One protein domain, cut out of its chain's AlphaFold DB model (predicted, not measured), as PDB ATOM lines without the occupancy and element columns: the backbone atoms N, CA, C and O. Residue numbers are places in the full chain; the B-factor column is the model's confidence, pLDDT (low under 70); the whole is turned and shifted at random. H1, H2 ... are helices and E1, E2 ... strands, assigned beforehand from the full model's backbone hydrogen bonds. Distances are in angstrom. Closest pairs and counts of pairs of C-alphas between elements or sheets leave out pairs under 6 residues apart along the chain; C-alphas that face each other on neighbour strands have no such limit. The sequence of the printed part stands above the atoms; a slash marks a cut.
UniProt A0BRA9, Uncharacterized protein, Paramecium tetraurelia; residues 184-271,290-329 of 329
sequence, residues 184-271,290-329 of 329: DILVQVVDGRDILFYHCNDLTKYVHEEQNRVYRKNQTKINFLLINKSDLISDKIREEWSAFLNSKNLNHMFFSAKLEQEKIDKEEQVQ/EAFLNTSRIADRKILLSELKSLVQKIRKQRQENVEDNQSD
ATOM      1  N   ASP A 184     288.017 281.621 213.669       84.25
ATOM      2  CA  ASP A 184     287.204 281.343 212.477       84.25
ATOM      3  C   ASP A 184     285.727 281.691 212.714       84.25
ATOM      4  O   ASP A 184     285.024 282.152 211.815       84.25
ATOM      5  N   ILE A 185     285.270 281.490 213.951       87.19
ATOM      6  CA  ILE A 185     283.923 281.820 214.406       87.19
ATOM      7  C   ILE A 185     284.056 282.809 215.556       87.19
ATOM      8  O   ILE A 185     284.702 282.509 216.562       87.19
ATOM      9  N   LEU A 186     283.431 283.972 215.406       90.00
ATOM     10  CA  LEU A 186     283.311 284.959 216.466       90.00
ATOM     11  C   LEU A 186     281.892 284.897 217.032       90.00
ATOM     12  O   LEU A 186     280.922 285.050 216.293       90.00
ATOM     13  N   VAL A 187     281.783 284.672 218.340       91.81
ATOM     14  CA  VAL A 187     280.500 284.638 219.047       91.81
ATOM     15  C   VAL A 187     280.373 285.884 219.913       91.81
ATOM     16  O   VAL A 187     281.154 286.076 220.843       91.81
ATOM     17  N   GLN A 188     279.377 286.718 219.626       93.06
ATOM     18  CA  GLN A 188     279.002 287.843 220.478       93.06
ATOM     19  C   GLN A 188     277.910 287.397 221.445       93.06
ATOM     20  O   GLN A 188     276.815 287.036 221.020       93.06
ATOM     21  N   VAL A 189     278.199 287.423 222.746       94.12
ATOM     22  CA  VAL A 189     277.195 287.128 223.773       94.12
ATOM     23  C   VAL A 189     276.457 288.413 224.126       94.12
ATOM     24  O   VAL A 189     277.064 289.367 224.605       94.12
ATOM     25  N   VAL A 190     275.149 288.425 223.899       94.25
ATOM     26  CA  VAL A 190     274.282 289.603 224.022       94.25
ATOM     27  C   VAL A 190     273.224 289.331 225.093       94.25
ATOM     28  O   VAL A 190     272.744 288.207 225.212       94.25
ATOM     29  N   ASP A 191     272.851 290.326 225.900       93.56
ATOM     30  CA  ASP A 191     271.733 290.190 226.847       93.56
ATOM     31  C   ASP A 191     270.404 290.339 226.097       93.56
ATOM     32  O   ASP A 191     270.160 291.339 225.424       93.56
ATOM     33  N   GLY A 192     269.529 289.350 226.228       90.25
ATOM     34  CA  GLY A 192     268.274 289.288 225.498       90.25
ATOM     35  C   GLY A 192     267.251 290.368 225.857       90.25
ATOM     36  O   GLY A 192     266.303 290.585 225.106       90.25
ATOM     37  N   ARG A 193     267.442 291.093 226.963       88.69
ATOM     38  CA  ARG A 193     266.563 292.215 227.328       88.69
ATOM     39  C   ARG A 193     266.722 293.423 226.406       88.69
ATOM     40  O   ARG A 193     265.755 294.149 226.214       88.69
ATOM     41  N   ASP A 194     267.919 293.629 225.860       88.06
ATOM     42  CA  ASP A 194     268.193 294.707 224.910       88.06
ATOM     43  C   ASP A 194     269.262 294.276 223.901       88.06
ATOM     44  O   ASP A 194     270.450 294.586 224.013       88.06
ATOM     45  N   ILE A 195     268.824 293.510 222.903       90.31
ATOM     46  CA  ILE A 195     269.722 292.906 221.915       90.31
ATOM     47  C   ILE A 195     270.474 293.980 221.120       90.31
ATOM     48  O   ILE A 195     271.655 293.810 220.833       90.31
ATOM     49  N   LEU A 196     269.811 295.088 220.774       87.00
ATOM     50  CA  LEU A 196     270.391 296.142 219.939       87.00
ATOM     51  C   LEU A 196     271.451 296.956 220.682       87.00
ATOM     52  O   LEU A 196     272.462 297.313 220.083       87.00
ATOM     53  N   PHE A 197     271.247 297.225 221.972       86.31
ATOM     54  CA  PHE A 197     272.224 297.956 222.774       86.31
ATOM     55  C   PHE A 197     273.515 297.159 222.990       86.31
ATOM     56  O   PHE A 197     274.611 297.701 222.870       86.31
ATOM     57  N   TYR A 198     273.397 295.862 223.295       88.69
ATOM     58  CA  TYR A 198     274.557 295.007 223.568       88.69
ATOM     59  C   TYR A 198     275.195 294.412 222.303       88.69
ATOM     60  O   TYR A 198     276.298 293.865 222.373       88.69
ATOM     61  N   HIS A 199     274.534 294.505 221.148       88.81
ATOM     62  CA  HIS A 199     275.123 294.112 219.875       88.81
ATOM     63  C   HIS A 199     276.067 295.199 219.354       88.81
ATOM     64  O   HIS A 199     275.679 296.341 219.120       88.81
ATOM     65  N   CYS A 200     277.322 294.822 219.108       88.75
ATOM     66  CA  CYS A 200     278.292 295.707 218.480       88.75
ATOM     67  C   CYS A 200     278.312 295.475 216.962       88.75
ATOM     68  O   CYS A 200     278.996 294.571 216.465       88.75
ATOM     69  N   ASN A 201     277.589 296.318 216.218       86.81
ATOM     70  CA  ASN A 201     277.574 296.288 214.750       86.81
ATOM     71  C   ASN A 201     278.968 296.512 214.153       86.81
ATOM     72  O   ASN A 201     279.309 295.924 213.125       86.81
ATOM     73  N   ASP A 202     279.774 297.365 214.783       88.56
ATOM     74  CA  ASP A 202     281.108 297.689 214.292       88.56
ATOM     75  C   ASP A 202     282.075 296.501 214.392       88.56
ATOM     76  O   ASP A 202     282.881 296.281 213.493       88.56
ATOM     77  N   LEU A 203     281.923 295.642 215.403       89.44
ATOM     78  CA  LEU A 203     282.683 294.396 215.494       89.44
ATOM     79  C   LEU A 203     282.333 293.432 214.346       89.44
ATOM     80  O   LEU A 203     283.218 292.761 213.818       89.44
ATOM     81  N   THR A 204     281.075 293.402 213.895       86.25
ATOM     82  CA  THR A 204     280.678 292.645 212.692       86.25
ATOM     83  C   THR A 204     281.386 293.173 211.444       86.25
ATOM     84  O   THR A 204     281.911 292.388 210.654       86.25
ATOM     85  N   LYS A 205     281.445 294.502 211.278       88.00
ATOM     86  CA  LYS A 205     282.184 295.139 210.175       88.00
ATOM     87  C   LYS A 205     283.671 294.822 210.258       88.00
ATOM     88  O   LYS A 205     284.257 294.435 209.251       88.00
ATOM     89  N   TYR A 206     284.249 294.885 211.456       89.31
ATOM     90  CA  TYR A 206     285.655 294.577 211.673       89.31
ATOM     91  C   TYR A 206     286.008 293.153 211.225       89.31
ATOM     92  O   TYR A 206     286.987 292.947 210.515       89.31
ATOM     93  N   VAL A 207     285.175 292.165 211.563       86.88
ATOM     94  CA  VAL A 207     285.368 290.775 211.116       86.88
ATOM     95  C   VAL A 207     285.339 290.663 209.588       86.88
ATOM     96  O   VAL A 207     286.182 289.972 209.014       86.88
ATOM     97  N   HIS A 208     284.417 291.362 208.920       84.75
ATOM     98  CA  HIS A 208     284.359 291.395 207.455       84.75
ATOM     99  C   HIS A 208     285.575 292.096 206.828       84.75
ATOM    100  O   HIS A 208     286.105 291.626 205.821       84.75
ATOM    101  N   GLU A 209     286.053 293.192 207.421       86.12
ATOM    102  CA  GLU A 209     287.285 293.872 207.003       86.12
ATOM    103  C   GLU A 209     288.502 292.940 207.121       86.12
ATOM    104  O   GLU A 209     289.320 292.885 206.203       86.12
ATOM    105  N   GLU A 210     288.605 292.177 208.216       81.94
ATOM    106  CA  GLU A 210     289.674 291.196 208.435       81.94
ATOM    107  C   GLU A 210     289.615 290.018 207.459       81.94
ATOM    108  O   GLU A 210     290.660 289.561 206.993       81.94
ATOM    109  N   GLN A 211     288.414 289.540 207.122       76.19
ATOM    110  CA  GLN A 211     288.220 288.495 206.113       76.19
ATOM    111  C   GLN A 211     288.725 288.936 204.730       76.19
ATOM    112  O   GLN A 211     289.338 288.150 204.013       76.19
ATOM    113  N   ASN A 212     288.524 290.206 204.368       73.94
ATOM    114  CA  ASN A 212     288.942 290.756 203.077       73.94
ATOM    115  C   ASN A 212     290.441 291.103 202.997       73.94
ATOM    116  O   ASN A 212     290.904 291.601 201.966       73.94
ATOM    117  N   ARG A 213     291.231 290.878 204.058       74.81
ATOM    118  CA  ARG A 213     292.674 291.157 204.030       74.81
ATOM    119  C   ARG A 213     293.419 290.167 203.128       74.81
ATOM    120  O   ARG A 213     293.130 288.974 203.097       74.81
ATOM    121  N   VAL A 214     294.436 290.683 202.431       55.19
ATOM    122  CA  VAL A 214     295.194 289.998 201.362       55.19
ATOM    123  C   VAL A 214     295.749 288.637 201.801       55.19
ATOM    124  O   VAL A 214     295.644 287.672 201.055       55.19
ATOM    125  N   TYR A 215     296.244 288.523 203.035       58.00
ATOM    126  CA  TYR A 215     296.816 287.282 203.576       58.00
ATOM    127  C   TYR A 215     295.775 286.230 204.013       58.00
ATOM    128  O   TYR A 215     296.148 285.143 204.446       58.00
ATOM    129  N   ARG A 216     294.469 286.537 203.944       58.41
ATOM    130  CA  ARG A 216     293.375 285.674 204.433       58.41
ATOM    131  C   ARG A 216     292.213 285.511 203.457       58.41
ATOM    132  O   ARG A 216     291.161 285.020 203.854       58.41
ATOM    133  N   LYS A 217     292.415 285.840 202.180       55.38
ATOM    134  CA  LYS A 217     291.372 285.866 201.138       55.38
ATOM    135  C   LYS A 217     290.549 284.564 201.003       55.38
ATOM    136  O   LYS A 217     289.421 284.620 200.535       55.38
ATOM    137  N   ASN A 218     291.068 283.430 201.493       57.41
ATOM    138  CA  ASN A 218     290.410 282.114 201.467       57.41
ATOM    139  C   ASN A 218     289.808 281.674 202.822       57.41
ATOM    140  O   ASN A 218     289.426 280.514 202.984       57.41
ATOM    141  N   GLN A 219     289.755 282.549 203.833       66.44
ATOM    142  CA  GLN A 219     289.211 282.221 205.153       66.44
ATOM    143  C   GLN A 219     287.814 282.814 205.346       66.44
ATOM    144  O   GLN A 219     287.665 283.992 205.661       66.44
ATOM    145  N   THR A 220     286.789 281.969 205.253       75.38
ATOM    146  CA  THR A 220     285.435 282.314 205.702       75.38
ATOM    147  C   THR A 220     285.450 282.553 207.213       75.38
ATOM    148  O   THR A 220     285.784 281.639 207.972       75.38
ATOM    149  N   LYS A 221     285.097 283.766 207.652       81.62
ATOM    150  CA  LYS A 221     284.830 284.069 209.063       81.62
ATOM    151  C   LYS A 221     283.324 284.166 209.267       81.62
ATOM    152  O   LYS A 221     282.626 284.792 208.474       81.62
ATOM    153  N   ILE A 222     282.819 283.539 210.324       82.06
ATOM    154  CA  ILE A 222     281.395 283.580 210.668       82.06
ATOM    155  C   ILE A 222     281.227 284.411 211.934       82.06
ATOM    156  O   ILE A 222     281.832 284.110 212.962       82.06
ATOM    157  N   ASN A 223     280.386 285.443 211.860       85.88
ATOM    158  CA  ASN A 223     279.889 286.128 213.046       85.88
ATOM    159  C   ASN A 223     278.567 285.493 213.493       85.88
ATOM    160  O   ASN A 223     277.722 285.152 212.660       85.88
ATOM    161  N   PHE A 224     278.410 285.331 214.800       88.50
ATOM    162  CA  PHE A 224     277.288 284.653 215.426       88.50
ATOM    163  C   PHE A 224     276.880 285.376 216.716       88.50
ATOM    164  O   PHE A 224     277.720 285.663 217.568       88.50
ATOM    165  N   LEU A 225     275.589 285.655 216.882       92.62
ATOM    166  CA  LEU A 225     275.030 286.281 218.077       92.62
ATOM    167  C   LEU A 225     274.429 285.212 218.997       92.62
ATOM    168  O   LEU A 225     273.471 284.527 218.641       92.62
ATOM    169  N   LEU A 226     274.956 285.102 220.213       94.06
ATOM    170  CA  LEU A 226     274.394 284.268 221.269       94.06
ATOM    171  C   LEU A 226     273.591 285.141 222.234       94.06
ATOM    172  O   LEU A 226     274.158 285.866 223.052       94.06
ATOM    173  N   ILE A 227     272.268 285.063 222.153       94.50
ATOM    174  CA  ILE A 227     271.364 285.867 222.975       94.50
ATOM    175  C   ILE A 227     271.158 285.143 224.306       94.50
ATOM    176  O   ILE A 227     270.467 284.130 224.378       94.50
ATOM    177  N   ASN A 228     271.785 285.633 225.370       94.50
ATOM    178  CA  ASN A 228     271.679 285.085 226.719       94.50
ATOM    179  C   ASN A 228     270.482 285.681 227.481       94.50
ATOM    180  O   ASN A 228     269.947 286.721 227.107       94.50
ATOM    181  N   LYS A 229     270.088 285.052 228.595       91.81
ATOM    182  CA  LYS A 229     268.912 285.421 229.409       91.81
ATOM    183  C   LYS A 229     267.602 285.381 228.622       91.81
ATOM    184  O   LYS A 229     266.666 286.131 228.896       91.81
ATOM    185  N   SER A 230     267.541 284.494 227.633       90.69
ATOM    186  CA  SER A 230     266.366 284.322 226.776       90.69
ATOM    187  C   SER A 230     265.138 283.809 227.536       90.69
ATOM    188  O   SER A 230     264.027 283.933 227.039       90.69
ATOM    189  N   ASP A 231     265.324 283.284 228.751       90.06
ATOM    190  CA  ASP A 231     264.264 282.923 229.701       90.06
ATOM    191  C   ASP A 231     263.456 284.126 230.206       90.06
ATOM    192  O   ASP A 231     262.312 283.967 230.623       90.06
ATOM    193  N   LEU A 232     264.023 285.335 230.145       90.06
ATOM    194  CA  LEU A 232     263.336 286.568 230.538       90.06
ATOM    195  C   LEU A 232     262.434 287.128 229.428       90.06
ATOM    196  O   LEU A 232     261.738 288.118 229.650       90.06
ATOM    197  N   ILE A 233     262.462 286.527 228.235       90.69
ATOM    198  CA  ILE A 233     261.743 286.995 227.053       90.69
ATOM    199  C   ILE A 233     260.647 285.993 226.694       90.69
ATOM    200  O   ILE A 233     260.908 284.808 226.489       90.69
ATOM    201  N   SER A 234     259.420 286.485 226.533       91.88
ATOM    202  CA  SER A 234     258.292 285.677 226.066       91.88
ATOM    203  C   SER A 234     258.509 285.136 224.650       91.88
ATOM    204  O   SER A 234     259.099 285.805 223.802       91.88
ATOM    205  N   ASP A 235     257.932 283.973 224.355       92.00
ATOM    206  CA  ASP A 235     258.071 283.275 223.066       92.00
ATOM    207  C   ASP A 235     257.721 284.163 221.864       92.00
ATOM    208  O   ASP A 235     258.503 284.266 220.924       92.00
ATOM    209  N   LYS A 236     256.612 284.911 221.954       93.12
ATOM    210  CA  LYS A 236     256.186 285.864 220.913       93.12
ATOM    211  C   LYS A 236     257.241 286.931 220.616       93.12
ATOM    212  O   LYS A 236     257.473 287.275 219.468       93.12
ATOM    213  N   ILE A 237     257.895 287.459 221.652       92.12
ATOM    214  CA  ILE A 237     258.925 288.493 221.485       92.12
ATOM    215  C   ILE A 237     260.186 287.875 220.862       92.12
ATOM    216  O   ILE A 237     260.835 288.516 220.040       92.12
ATOM    217  N   ARG A 238     260.522 286.622 221.199       92.88
ATOM    218  CA  ARG A 238     261.632 285.896 220.559       92.88
ATOM    219  C   ARG A 238     261.373 285.620 219.080       92.88
ATOM    220  O   ARG A 238     262.310 285.706 218.295       92.88
ATOM    221  N   GLU A 239     260.136 285.318 218.692       92.88
ATOM    222  CA  GLU A 239     259.744 285.161 217.283       92.88
ATOM    223  C   GLU A 239     259.942 286.457 216.490       92.88
ATOM    224  O   GLU A 239     260.618 286.440 215.463       92.88
ATOM    225  N   GLU A 240     259.452 287.584 217.011       93.31
ATOM    226  CA  GLU A 240     259.639 288.904 216.392       93.31
ATOM    227  C   GLU A 240     261.124 289.281 216.291       93.31
ATOM    228  O   GLU A 240     261.598 289.716 215.238       93.31
ATOM    229  N   TRP A 241     261.903 289.051 217.355       92.94
ATOM    230  CA  TRP A 241     263.349 289.275 217.318       92.94
ATOM    231  C   TRP A 241     264.057 288.377 216.312       92.94
ATOM    232  O   TRP A 241     264.947 288.844 215.605       92.94
ATOM    233  N   SER A 242     263.670 287.106 216.227       92.25
ATOM    234  CA  SER A 242     264.262 286.167 215.280       92.25
ATOM    235  C   SER A 242     263.974 286.593 213.840       92.25
ATOM    236  O   SER A 242     264.892 286.677 213.026       92.25
ATOM    237  N   ALA A 243     262.730 286.988 213.547       92.94
ATOM    238  CA  ALA A 243     262.343 287.547 212.255       92.94
ATOM    239  C   ALA A 243     263.137 288.823 211.920       92.94
ATOM    240  O   ALA A 243     263.652 288.965 210.806       92.94
ATOM    241  N   PHE A 244     263.310 289.721 212.893       92.12
ATOM    242  CA  PHE A 244     264.103 290.935 212.728       92.12
ATOM    243  C   PHE A 244     265.582 290.636 212.442       92.12
ATOM    244  O   PHE A 244     266.143 291.174 211.486       92.12
ATOM    245  N   LEU A 245     266.224 289.763 213.219       91.12
ATOM    246  CA  LEU A 245     267.637 289.411 213.034       91.12
ATOM    247  C   LEU A 245     267.873 288.670 211.710       91.12
ATOM    248  O   LEU A 245     268.857 288.946 211.021       91.12
ATOM    249  N   ASN A 246     266.922 287.829 211.295       91.06
ATOM    250  CA  ASN A 246     266.928 287.178 209.985       91.06
ATOM    251  C   ASN A 246     266.839 288.189 208.842       91.06
ATOM    252  O   ASN A 246     267.599 288.091 207.884       91.06
ATOM    253  N   SER A 247     266.001 289.224 208.972       92.44
ATOM    254  CA  SER A 247     265.928 290.306 207.977       92.44
ATOM    255  C   SER A 247     267.251 291.075 207.820       92.44
ATOM    256  O   SER A 247     267.512 291.668 206.773       92.44
ATOM    257  N   LYS A 248     268.106 291.055 208.852       86.62
ATOM    258  CA  LYS A 248     269.442 291.668 208.857       86.62
ATOM    259  C   LYS A 248     270.561 290.699 208.461       86.62
ATOM    260  O   LYS A 248     271.719 291.108 208.479       86.62
ATOM    261  N   ASN A 249     270.237 289.456 208.090       86.81
ATOM    262  CA  ASN A 249     271.199 288.384 207.810       86.81
ATOM    263  C   ASN A 249     272.177 288.129 208.974       86.81
ATOM    264  O   ASN A 249     273.347 287.811 208.757       86.81
ATOM    265  N   LEU A 250     271.710 288.287 210.217       86.38
ATOM    266  CA  LEU A 250     272.505 288.013 211.410       86.38
ATOM    267  C   LEU A 250     272.221 286.600 211.921       86.38
ATOM    268  O   LEU A 250     271.107 286.294 212.352       86.38
ATOM    269  N   ASN A 251     273.257 285.762 211.923       90.00
ATOM    270  CA  ASN A 251     273.202 284.440 212.536       90.00
ATOM    271  C   ASN A 251     273.014 284.582 214.043       90.00
ATOM    272  O   ASN A 251     273.861 285.189 214.705       90.00
ATOM    273  N   HIS A 252     271.943 284.018 214.587       91.38
ATOM    274  CA  HIS A 252     271.639 284.137 216.007       91.38
ATOM    275  C   HIS A 252     271.102 282.840 216.612       91.38
ATOM    276  O   HIS A 252     270.564 281.975 215.917       91.38
ATOM    277  N   MET A 253     271.235 282.728 217.933       92.38
ATOM    278  CA  MET A 253     270.597 281.676 218.715       92.38
ATOM    279  C   MET A 253     270.271 282.154 220.127       92.38
ATOM    280  O   MET A 253     271.061 282.863 220.757       92.38
ATOM    281  N   PHE A 254     269.114 281.738 220.633       92.81
ATOM    282  CA  PHE A 254     268.670 282.040 221.988       92.81
ATOM    283  C   PHE A 254     269.203 280.992 222.965       92.81
ATOM    284  O   PHE A 254     269.111 279.792 222.726       92.81
ATOM    285  N   PHE A 255     269.755 281.449 224.082       93.19
ATOM    286  CA  PHE A 255     270.329 280.622 225.133       93.19
ATOM    287  C   PHE A 255     269.952 281.171 226.513       93.19
ATOM    288  O   PHE A 255     269.745 282.376 226.701       93.19
ATOM    289  N   SER A 256     269.870 280.285 227.504       92.06
ATOM    290  CA  SER A 256     269.751 280.675 228.907       92.06
ATOM    291  C   SER A 256     270.771 279.911 229.736       92.06
ATOM    292  O   SER A 256     270.597 278.733 230.041       92.06
ATOM    293  N   ALA A 257     271.834 280.612 230.139       89.81
ATOM    294  CA  ALA A 257     272.853 280.039 231.012       89.81
ATOM    295  C   ALA A 257     272.280 279.606 232.371       89.81
ATOM    296  O   ALA A 257     272.749 278.637 232.954       89.81
ATOM    297  N   LYS A 258     271.252 280.310 232.868       89.19
ATOM    298  CA  LYS A 258     270.615 280.006 234.152       89.19
ATOM    299  C   LYS A 258     269.846 278.688 234.100       89.19
ATOM    300  O   LYS A 258     270.067 277.838 234.952       89.19
ATOM    301  N   LEU A 259     268.986 278.509 233.093       86.88
ATOM    302  CA  LEU A 259     268.231 277.262 232.930       86.88
ATOM    303  C   LEU A 259     269.166 276.069 232.725       86.88
ATOM    304  O   LEU A 259     268.922 274.998 233.270       86.88
ATOM    305  N   GLU A 260     270.248 276.260 231.972       88.06
ATOM    306  CA  GLU A 260     271.237 275.209 231.757       88.06
ATOM    307  C   GLU A 260     272.001 274.859 233.041       88.06
ATOM    308  O   GLU A 260     272.179 273.682 233.344       88.06
ATOM    309  N   GLN A 261     272.403 275.855 233.835       86.62
ATOM    310  CA  GLN A 261     273.052 275.606 235.121       86.62
ATOM    311  C   GLN A 261     272.114 274.869 236.087       86.62
ATOM    312  O   GLN A 261     272.524 273.904 236.717       86.62
ATOM    313  N   GLU A 262     270.833 275.247 236.140       87.44
ATOM    314  CA  GLU A 262     269.832 274.547 236.956       87.44
ATOM    315  C   GLU A 262     269.616 273.089 236.518       87.44
ATOM    316  O   GLU A 262     269.311 272.241 237.359       87.44
ATOM    317  N   LYS A 263     269.748 272.777 235.220       86.12
ATOM    318  CA  LYS A 263     269.721 271.390 234.725       86.12
ATOM    319  C   LYS A 263     270.943 270.617 235.221       86.12
ATOM    320  O   LYS A 263     270.770 269.533 235.770       86.12
ATOM    321  N   ILE A 264     272.138 271.196 235.094       84.75
ATOM    322  CA  ILE A 264     273.395 270.582 235.550       84.75
ATOM    323  C   ILE A 264     273.351 270.321 237.061       84.75
ATOM    324  O   ILE A 264     273.618 269.206 237.495       84.75
ATOM    325  N   ASP A 265     272.929 271.303 237.859       85.31
ATOM    326  CA  ASP A 265     272.865 271.172 239.318       85.31
ATOM    327  C   ASP A 265     271.868 270.077 239.754       85.31
ATOM    328  O   ASP A 265     272.094 269.377 240.743       85.31
ATOM    329  N   LYS A 266     270.759 269.898 239.018       84.44
ATOM    330  CA  LYS A 266     269.801 268.799 239.245       84.44
ATOM    331  C   LYS A 266     270.380 267.445 238.842       84.44
ATOM    332  O   LYS A 266     270.174 266.472 239.560       84.44
ATOM    333  N   GLU A 267     271.085 267.373 237.716       81.06
ATOM    334  CA  GLU A 267     271.753 266.149 237.263       81.06
ATOM    335  C   GLU A 267     272.836 265.704 238.257       81.06
ATOM    336  O   GLU A 267     272.886 264.523 238.594       81.06
ATOM    337  N   GLU A 268     273.628 266.633 238.803       78.25
ATOM    338  CA  GLU A 268     274.622 266.341 239.847       78.25
ATOM    339  C   GLU A 268     273.962 265.820 241.136       78.25
ATOM    340  O   GLU A 268     274.398 264.812 241.688       78.25
ATOM    341  N   GLN A 269     272.853 266.425 241.580       72.00
ATOM    342  CA  GLN A 269     272.107 265.951 242.757       72.00
ATOM    343  C   GLN A 269     271.500 264.555 242.561       72.00
ATOM    344  O   GLN A 269     271.443 263.764 243.506       72.00
ATOM    345  N   VAL A 270     271.035 264.245 241.348       68.81
ATOM    346  CA  VAL A 270     270.513 262.916 241.012       68.81
ATOM    347  C   VAL A 270     271.651 261.900 240.964       68.81
ATOM    348  O   VAL A 270     271.505 260.843 241.566       68.81
ATOM    349  N   GLN A 271     272.789 262.225 240.341       62.00
ATOM    350  CA  GLN A 271     273.971 261.353 240.280       62.00
ATOM    351  C   GLN A 271     274.570 261.065 241.666       62.00
ATOM    352  O   GLN A 271     274.958 259.929 241.941       62.00
ATOM    353  N   GLU A 290     266.902 269.943 212.184       47.59
ATOM    354  CA  GLU A 290     266.350 271.212 211.704       47.59
ATOM    355  C   GLU A 290     267.234 272.295 212.315       47.59
ATOM    356  O   GLU A 290     267.408 272.334 213.533       47.59
ATOM    357  N   ALA A 291     267.871 273.098 211.463       59.75
ATOM    358  CA  ALA A 291     268.855 274.088 211.874       59.75
ATOM    359  C   ALA A 291     268.287 274.943 213.019       59.75
ATOM    360  O   ALA A 291     267.389 275.750 212.803       59.75
ATOM    361  N   PHE A 292     268.809 274.766 214.239       68.50
ATOM    362  CA  PHE A 292     268.432 275.603 215.388       68.50
ATOM    363  C   PHE A 292     268.929 277.041 215.216       68.50
ATOM    364  O   PHE A 292     268.455 277.965 215.885       68.50
ATOM    365  N   LEU A 293     269.874 277.221 214.293       73.31
ATOM    366  CA  LEU A 293     270.320 278.507 213.806       73.31
ATOM    367  C   LEU A 293     269.124 279.316 213.300       73.31
ATOM    368  O   LEU A 293     268.346 278.826 212.485       73.31
ATOM    369  N   ASN A 294     269.019 280.568 213.745       82.69
ATOM    370  CA  ASN A 294     267.995 281.506 213.287       82.69
ATOM    371  C   ASN A 294     266.552 281.113 213.645       82.69
ATOM    372  O   ASN A 294     265.606 281.535 212.975       82.69
ATOM    373  N   THR A 295     266.387 280.332 214.714       85.88
ATOM    374  CA  THR A 295     265.079 279.982 215.279       85.88
ATOM    375  C   THR A 295     264.807 280.761 216.564       85.88
ATOM    376  O   THR A 295     265.725 281.198 217.255       85.88
ATOM    377  N   SER A 296     263.529 280.900 216.926       86.88
ATOM    378  CA  SER A 296     263.106 281.540 218.177       86.88
ATOM    379  C   SER A 296     263.299 280.658 219.415       86.88
ATOM    380  O   SER A 296     263.136 281.140 220.536       86.88
ATOM    381  N   ARG A 297     263.631 279.367 219.251       87.50
ATOM    382  CA  ARG A 297     263.723 278.383 220.342       87.50
ATOM    383  C   ARG A 297     264.967 278.621 221.203       87.50
ATOM    384  O   ARG A 297     266.014 279.011 220.701       87.50
ATOM    385  N   ILE A 298     264.849 278.361 222.510       87.31
ATOM    386  CA  ILE A 298     266.013 278.366 223.409       87.31
ATOM    387  C   ILE A 298     266.766 277.062 223.168       87.31
ATOM    388  O   ILE A 298     266.186 275.985 223.295       87.31
ATOM    389  N   ALA A 299     268.036 277.175 222.802       87.12
ATOM    390  CA  ALA A 299     268.919 276.044 222.608       87.12
ATOM    391  C   ALA A 299     269.493 275.564 223.946       87.12
ATOM    392  O   ALA A 299     269.873 276.366 224.802       87.12
ATOM    393  N   ASP A 300     269.619 274.246 224.077       86.88
ATOM    394  CA  ASP A 300     270.352 273.605 225.167       86.88
ATOM    395  C   ASP A 300     271.860 273.592 224.876       86.88
ATOM    396  O   ASP A 300     272.294 273.687 223.721       86.88
ATOM    397  N   ARG A 301     272.693 273.401 225.908       85.00
ATOM    398  CA  ARG A 301     274.162 273.375 225.745       85.00
ATOM    399  C   ARG A 301     274.634 272.339 224.729       85.00
ATOM    400  O   ARG A 301     275.561 272.608 223.965       85.00
ATOM    401  N   LYS A 302     274.012 271.155 224.716       85.38
ATOM    402  CA  LYS A 302     274.353 270.075 223.775       85.38
ATOM    403  C   LYS A 302     274.111 270.507 222.325       85.38
ATOM    404  O   LYS A 302     274.983 270.291 221.488       85.38
ATOM    405  N   ILE A 303     272.993 271.189 222.075       85.94
ATOM    406  CA  ILE A 303     272.594 271.704 220.757       85.94
ATOM    407  C   ILE A 303     273.542 272.823 220.309       85.94
ATOM    408  O   ILE A 303     274.062 272.794 219.196       85.94
ATOM    409  N   LEU A 304     273.851 273.773 221.200       85.69
ATOM    410  CA  LEU A 304     274.832 274.831 220.930       85.69
ATOM    411  C   LEU A 304     276.191 274.247 220.515       85.69
ATOM    412  O   LEU A 304     276.799 274.695 219.544       85.69
ATOM    413  N   LEU A 305     276.665 273.227 221.233       86.00
ATOM    414  CA  LEU A 305     277.937 272.578 220.931       86.00
ATOM    415  C   LEU A 305     277.905 271.800 219.614       86.00
ATOM    416  O   LEU A 305     278.896 271.835 218.882       86.00
ATOM    417  N   SER A 306     276.816 271.093 219.299       86.44
ATOM    418  CA  SER A 306     276.702 270.366 218.030       86.44
ATOM    419  C   SER A 306     276.658 271.314 216.834       86.44
ATOM    420  O   SER A 306     277.355 271.071 215.849       86.44
ATOM    421  N   GLU A 307     275.924 272.422 216.939       84.19
ATOM    422  CA  GLU A 307     275.829 273.426 215.873       84.19
ATOM    423  C   GLU A 307     277.171 274.120 215.632       84.19
ATOM    424  O   GLU A 307     277.653 274.171 214.499       84.19
ATOM    425  N   LEU A 308     277.855 274.566 216.693       84.75
ATOM    426  CA  LEU A 308     279.186 275.159 216.556       84.75
ATOM    427  C   LEU A 308     280.194 274.166 215.957       84.75
ATOM    428  O   LEU A 308     280.978 274.542 215.086       84.75
ATOM    429  N   LYS A 309     280.160 272.888 216.360       85.62
ATOM    430  CA  LYS A 309     281.012 271.845 215.759       85.62
ATOM    431  C   LYS A 309     280.706 271.645 214.275       85.62
ATOM    432  O   LYS A 309     281.641 271.552 213.482       85.62
ATOM    433  N   SER A 310     279.428 271.613 213.900       86.06
ATOM    434  CA  SER A 310     278.984 271.510 212.506       86.06
ATOM    435  C   SER A 310     279.483 272.695 211.673       86.06
ATOM    436  O   SER A 310     280.067 272.502 210.606       86.06
ATOM    437  N   LEU A 311     279.366 273.924 212.191       83.50
ATOM    438  CA  LEU A 311     279.886 275.128 211.538       83.50
ATOM    439  C   LEU A 311     281.407 275.073 211.353       83.50
ATOM    440  O   LEU A 311     281.899 275.328 210.254       83.50
ATOM    441  N   VAL A 312     282.157 274.672 212.382       85.12
ATOM    442  CA  VAL A 312     283.618 274.512 212.280       85.12
ATOM    443  C   VAL A 312     283.988 273.466 211.227       85.12
ATOM    444  O   VAL A 312     284.910 273.683 210.442       85.12
ATOM    445  N   GLN A 313     283.278 272.336 211.176       85.38
ATOM    446  CA  GLN A 313     283.519 271.304 210.166       85.38
ATOM    447  C   GLN A 313     283.238 271.812 208.748       85.38
ATOM    448  O   GLN A 313     284.038 271.551 207.853       85.38
ATOM    449  N   LYS A 314     282.160 272.580 208.545       83.44
ATOM    450  CA  LYS A 314     281.850 273.214 207.252       83.44
ATOM    451  C   LYS A 314     282.958 274.174 206.813       83.44
ATOM    452  O   LYS A 314     283.423 274.067 205.685       83.44
ATOM    453  N   ILE A 315     283.443 275.037 207.711       83.25
ATOM    454  CA  ILE A 315     284.556 275.959 207.416       83.25
ATOM    455  C   ILE A 315     285.829 275.182 207.055       83.25
ATOM    456  O   ILE A 315     286.539 275.548 206.122       83.25
ATOM    457  N   ARG A 316     286.130 274.093 207.774       82.56
ATOM    458  CA  ARG A 316     287.305 273.257 207.485       82.56
ATOM    459  C   ARG A 316     287.220 272.582 206.118       82.56
ATOM    460  O   ARG A 316     288.227 272.567 205.423       82.56
ATOM    461  N   LYS A 317     286.046 272.075 205.730       83.38
ATOM    462  CA  LYS A 317     285.824 271.493 204.397       83.38
ATOM    463  C   LYS A 317     286.000 272.532 203.289       83.38
ATOM    464  O   LYS A 317     286.807 272.309 202.400       83.38
ATOM    465  N   GLN A 318     285.377 273.705 203.424       79.56
ATOM    466  CA  GLN A 318     285.549 274.813 202.469       79.56
ATOM    467  C   GLN A 318     287.020 275.217 202.302       79.56
ATOM    468  O   GLN A 318     287.461 275.558 201.212       79.56
ATOM    469  N   ARG A 319     287.807 275.175 203.384       77.75
ATOM    470  CA  ARG A 319     289.250 275.436 203.308       77.75
ATOM    471  C   ARG A 319     290.013 274.358 202.550       77.75
ATOM    472  O   ARG A 319     290.975 274.707 201.885       77.75
ATOM    473  N   GLN A 320     289.634 273.091 202.688       76.75
ATOM    474  CA  GLN A 320     290.276 271.991 201.964       76.75
ATOM    475  C   GLN A 320     289.974 272.086 200.467       76.75
ATOM    476  O   GLN A 320     290.908 272.097 199.676       76.75
ATOM    477  N   GLU A 321     288.707 272.298 200.104       75.00
ATOM    478  CA  GLU A 321     288.262 272.485 198.714       75.00
ATOM    479  C   GLU A 321     288.981 273.676 198.048       75.00
ATOM    480  O   GLU A 321     289.612 273.523 197.008       75.00
ATOM    481  N   ASN A 322     289.033 274.837 198.715       68.31
ATOM    482  CA  ASN A 322     289.738 276.016 198.194       68.31
ATOM    483  C   ASN A 322     291.260 275.820 198.040       68.31
ATOM    484  O   ASN A 322     291.907 276.593 197.334       68.31
ATOM    485  N   VAL A 323     291.871 274.880 198.764       66.56
ATOM    486  CA  VAL A 323     293.307 274.582 198.633       66.56
ATOM    487  C   VAL A 323     293.554 273.633 197.466       66.56
ATOM    488  O   VAL A 323     294.550 273.810 196.771       66.56
ATOM    489  N   GLU A 324     292.656 272.675 197.234       63.41
ATOM    490  CA  GLU A 324     292.723 271.757 196.094       63.41
ATOM    491  C   GLU A 324     292.530 272.508 194.766       63.41
ATOM    492  O   GLU A 324     293.356 272.348 193.870       63.41
ATOM    493  N   ASP A 325     291.560 273.427 194.687       59.31
ATOM    494  CA  ASP A 325     291.308 274.230 193.478       59.31
ATOM    495  C   ASP A 325     292.496 275.136 193.095       59.31
ATOM    496  O   ASP A 325     292.801 275.309 191.917       59.31
ATOM    497  N   ASN A 326     293.227 275.674 194.081       58.69
ATOM    498  CA  ASN A 326     294.419 276.508 193.846       58.69
ATOM    499  C   ASN A 326     295.688 275.698 193.505       58.69
ATOM    500  O   ASN A 326     296.728 276.301 193.248       58.69
ATOM    501  N   GLN A 327     295.648 274.362 193.568       55.72
ATOM    502  CA  GLN A 327     296.757 273.486 193.155       55.72
ATOM    503  C   GLN A 327     296.549 272.877 191.760       55.72
ATOM    504  O   GLN A 327     297.491 272.315 191.201       55.72
ATOM    505  N   SER A 328     295.330 272.957 191.220       49.53
ATOM    506  CA  SER A 328     294.962 272.471 189.884       49.53
ATOM    507  C   SER A 328     295.075 273.510 188.759       49.53
ATOM    508  O   SER A 328     295.030 273.112 187.594       49.53
ATOM    509  N   ASP A 329     295.257 274.787 189.104       40.44
ATOM    510  CA  ASP A 329     295.621 275.893 188.201       40.44
ATOM    511  C   ASP A 329     297.124 276.208 188.306       40.44
ATOM    512  O   ASP A 329     297.728 276.596 187.273       40.44
TER     513      ASP A 329
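AT A GLANCE: This is residues 184 to 271 and 290 to 329 of the 329 residues of an uncharacterized protein of Paramecium tetraurelia (UniProt A0BRA9). A small sheet of three parallel strands has helices over both faces: the long helix H5 runs along one face and reaches well past the sheet, while the shorter H2 and H3 are on the other. H4 leads away from the end of E3, and its residues 264 to 271 stick out, as do residues 324 to 329, of which 324 to 328 belong to H5. The printed part has 128 residues, with three named strands and five named helices in the chain order E1, H1, H2, E2, H3, E3, H4, H5; the sheet runs E1, E2, E3, and the class is mixed, helices and strands. The whole is loose, with a radius of gyration of the C-alphas of 17.3 A, and only just elongated, spanning 58 by 38 by 23 A.

IN THESE COORDINATES: E1, residues 185 to 191, begins with C-alpha 185 at (283.923, 281.820, 214.406) and is 19.3 A long. H1 is residues 195 to 198 and H2 residues 201 to 211, 15.8 A. E2, residues 222 to 228, measures 18.8 A, H3, residues 235 to 247, 18.4 A, and E3 is residues 252 to 255. H4, residues 257 to 271, is 20.9 A long, with C-alpha 271 at (273.971, 261.353, 240.280). H5, residues 301 to 328, is 41.5 A long and ends with C-alpha 328 at (294.962, 272.471, 189.884).

HOW THE PARTS SIT: E2 is the inner strand, parallel to E1 at 25 degrees, with N 188 and O 224 2.8 A apart, and parallel to E3 at 30 degrees, with N 255 and O 227 2.8 A apart. E1, H1 H2, E2 and E2, H3, E3 are strand-helix-strand units, parallel neighbour strands joined through helices, each with a right-handed crossover. H5 is on the sheet at a height of 10.7 A, along E2 at 1 degree on the local plane; its closest C-alpha pair with E1 is Val 312 and Ile 185, 7.6 A. H2 is on the opposite face from H5, at a height of 9.9 A; its closest C-alpha pair with E2 is Thr 204 and Asn 223, 6.6 A. H1 is on the same face as H2. H3 is on the sheet, the C-alphas of Leu 245 and His 252 in E3 being the closest, 7.3 A. H4 is not on the sheet; it is close to H5 but not clearly touching, with C-alphas of Glu 260 and Arg 301 closest at 6.9 A. In H2, H3 and H4 every O i to N i+4 pair is within hydrogen-bond range, in H5 23 of 24; H1 is too short for such a pair, and its one O i to N i+3 pair is not within range.

THE WHOLE: The two farthest C-alphas, Gln 269 and Asp 329, are 60.2 A apart. Residues 272 to 289 are not printed, and C-alphas 271 and 290 are 31.2 A apart across this cut. Of the links printed whole, none is long. The mean pLDDT of the printed part is 82.9; residues 214 to 219, 270 to 271, 290 to 292 and 322 to 329 are under 70.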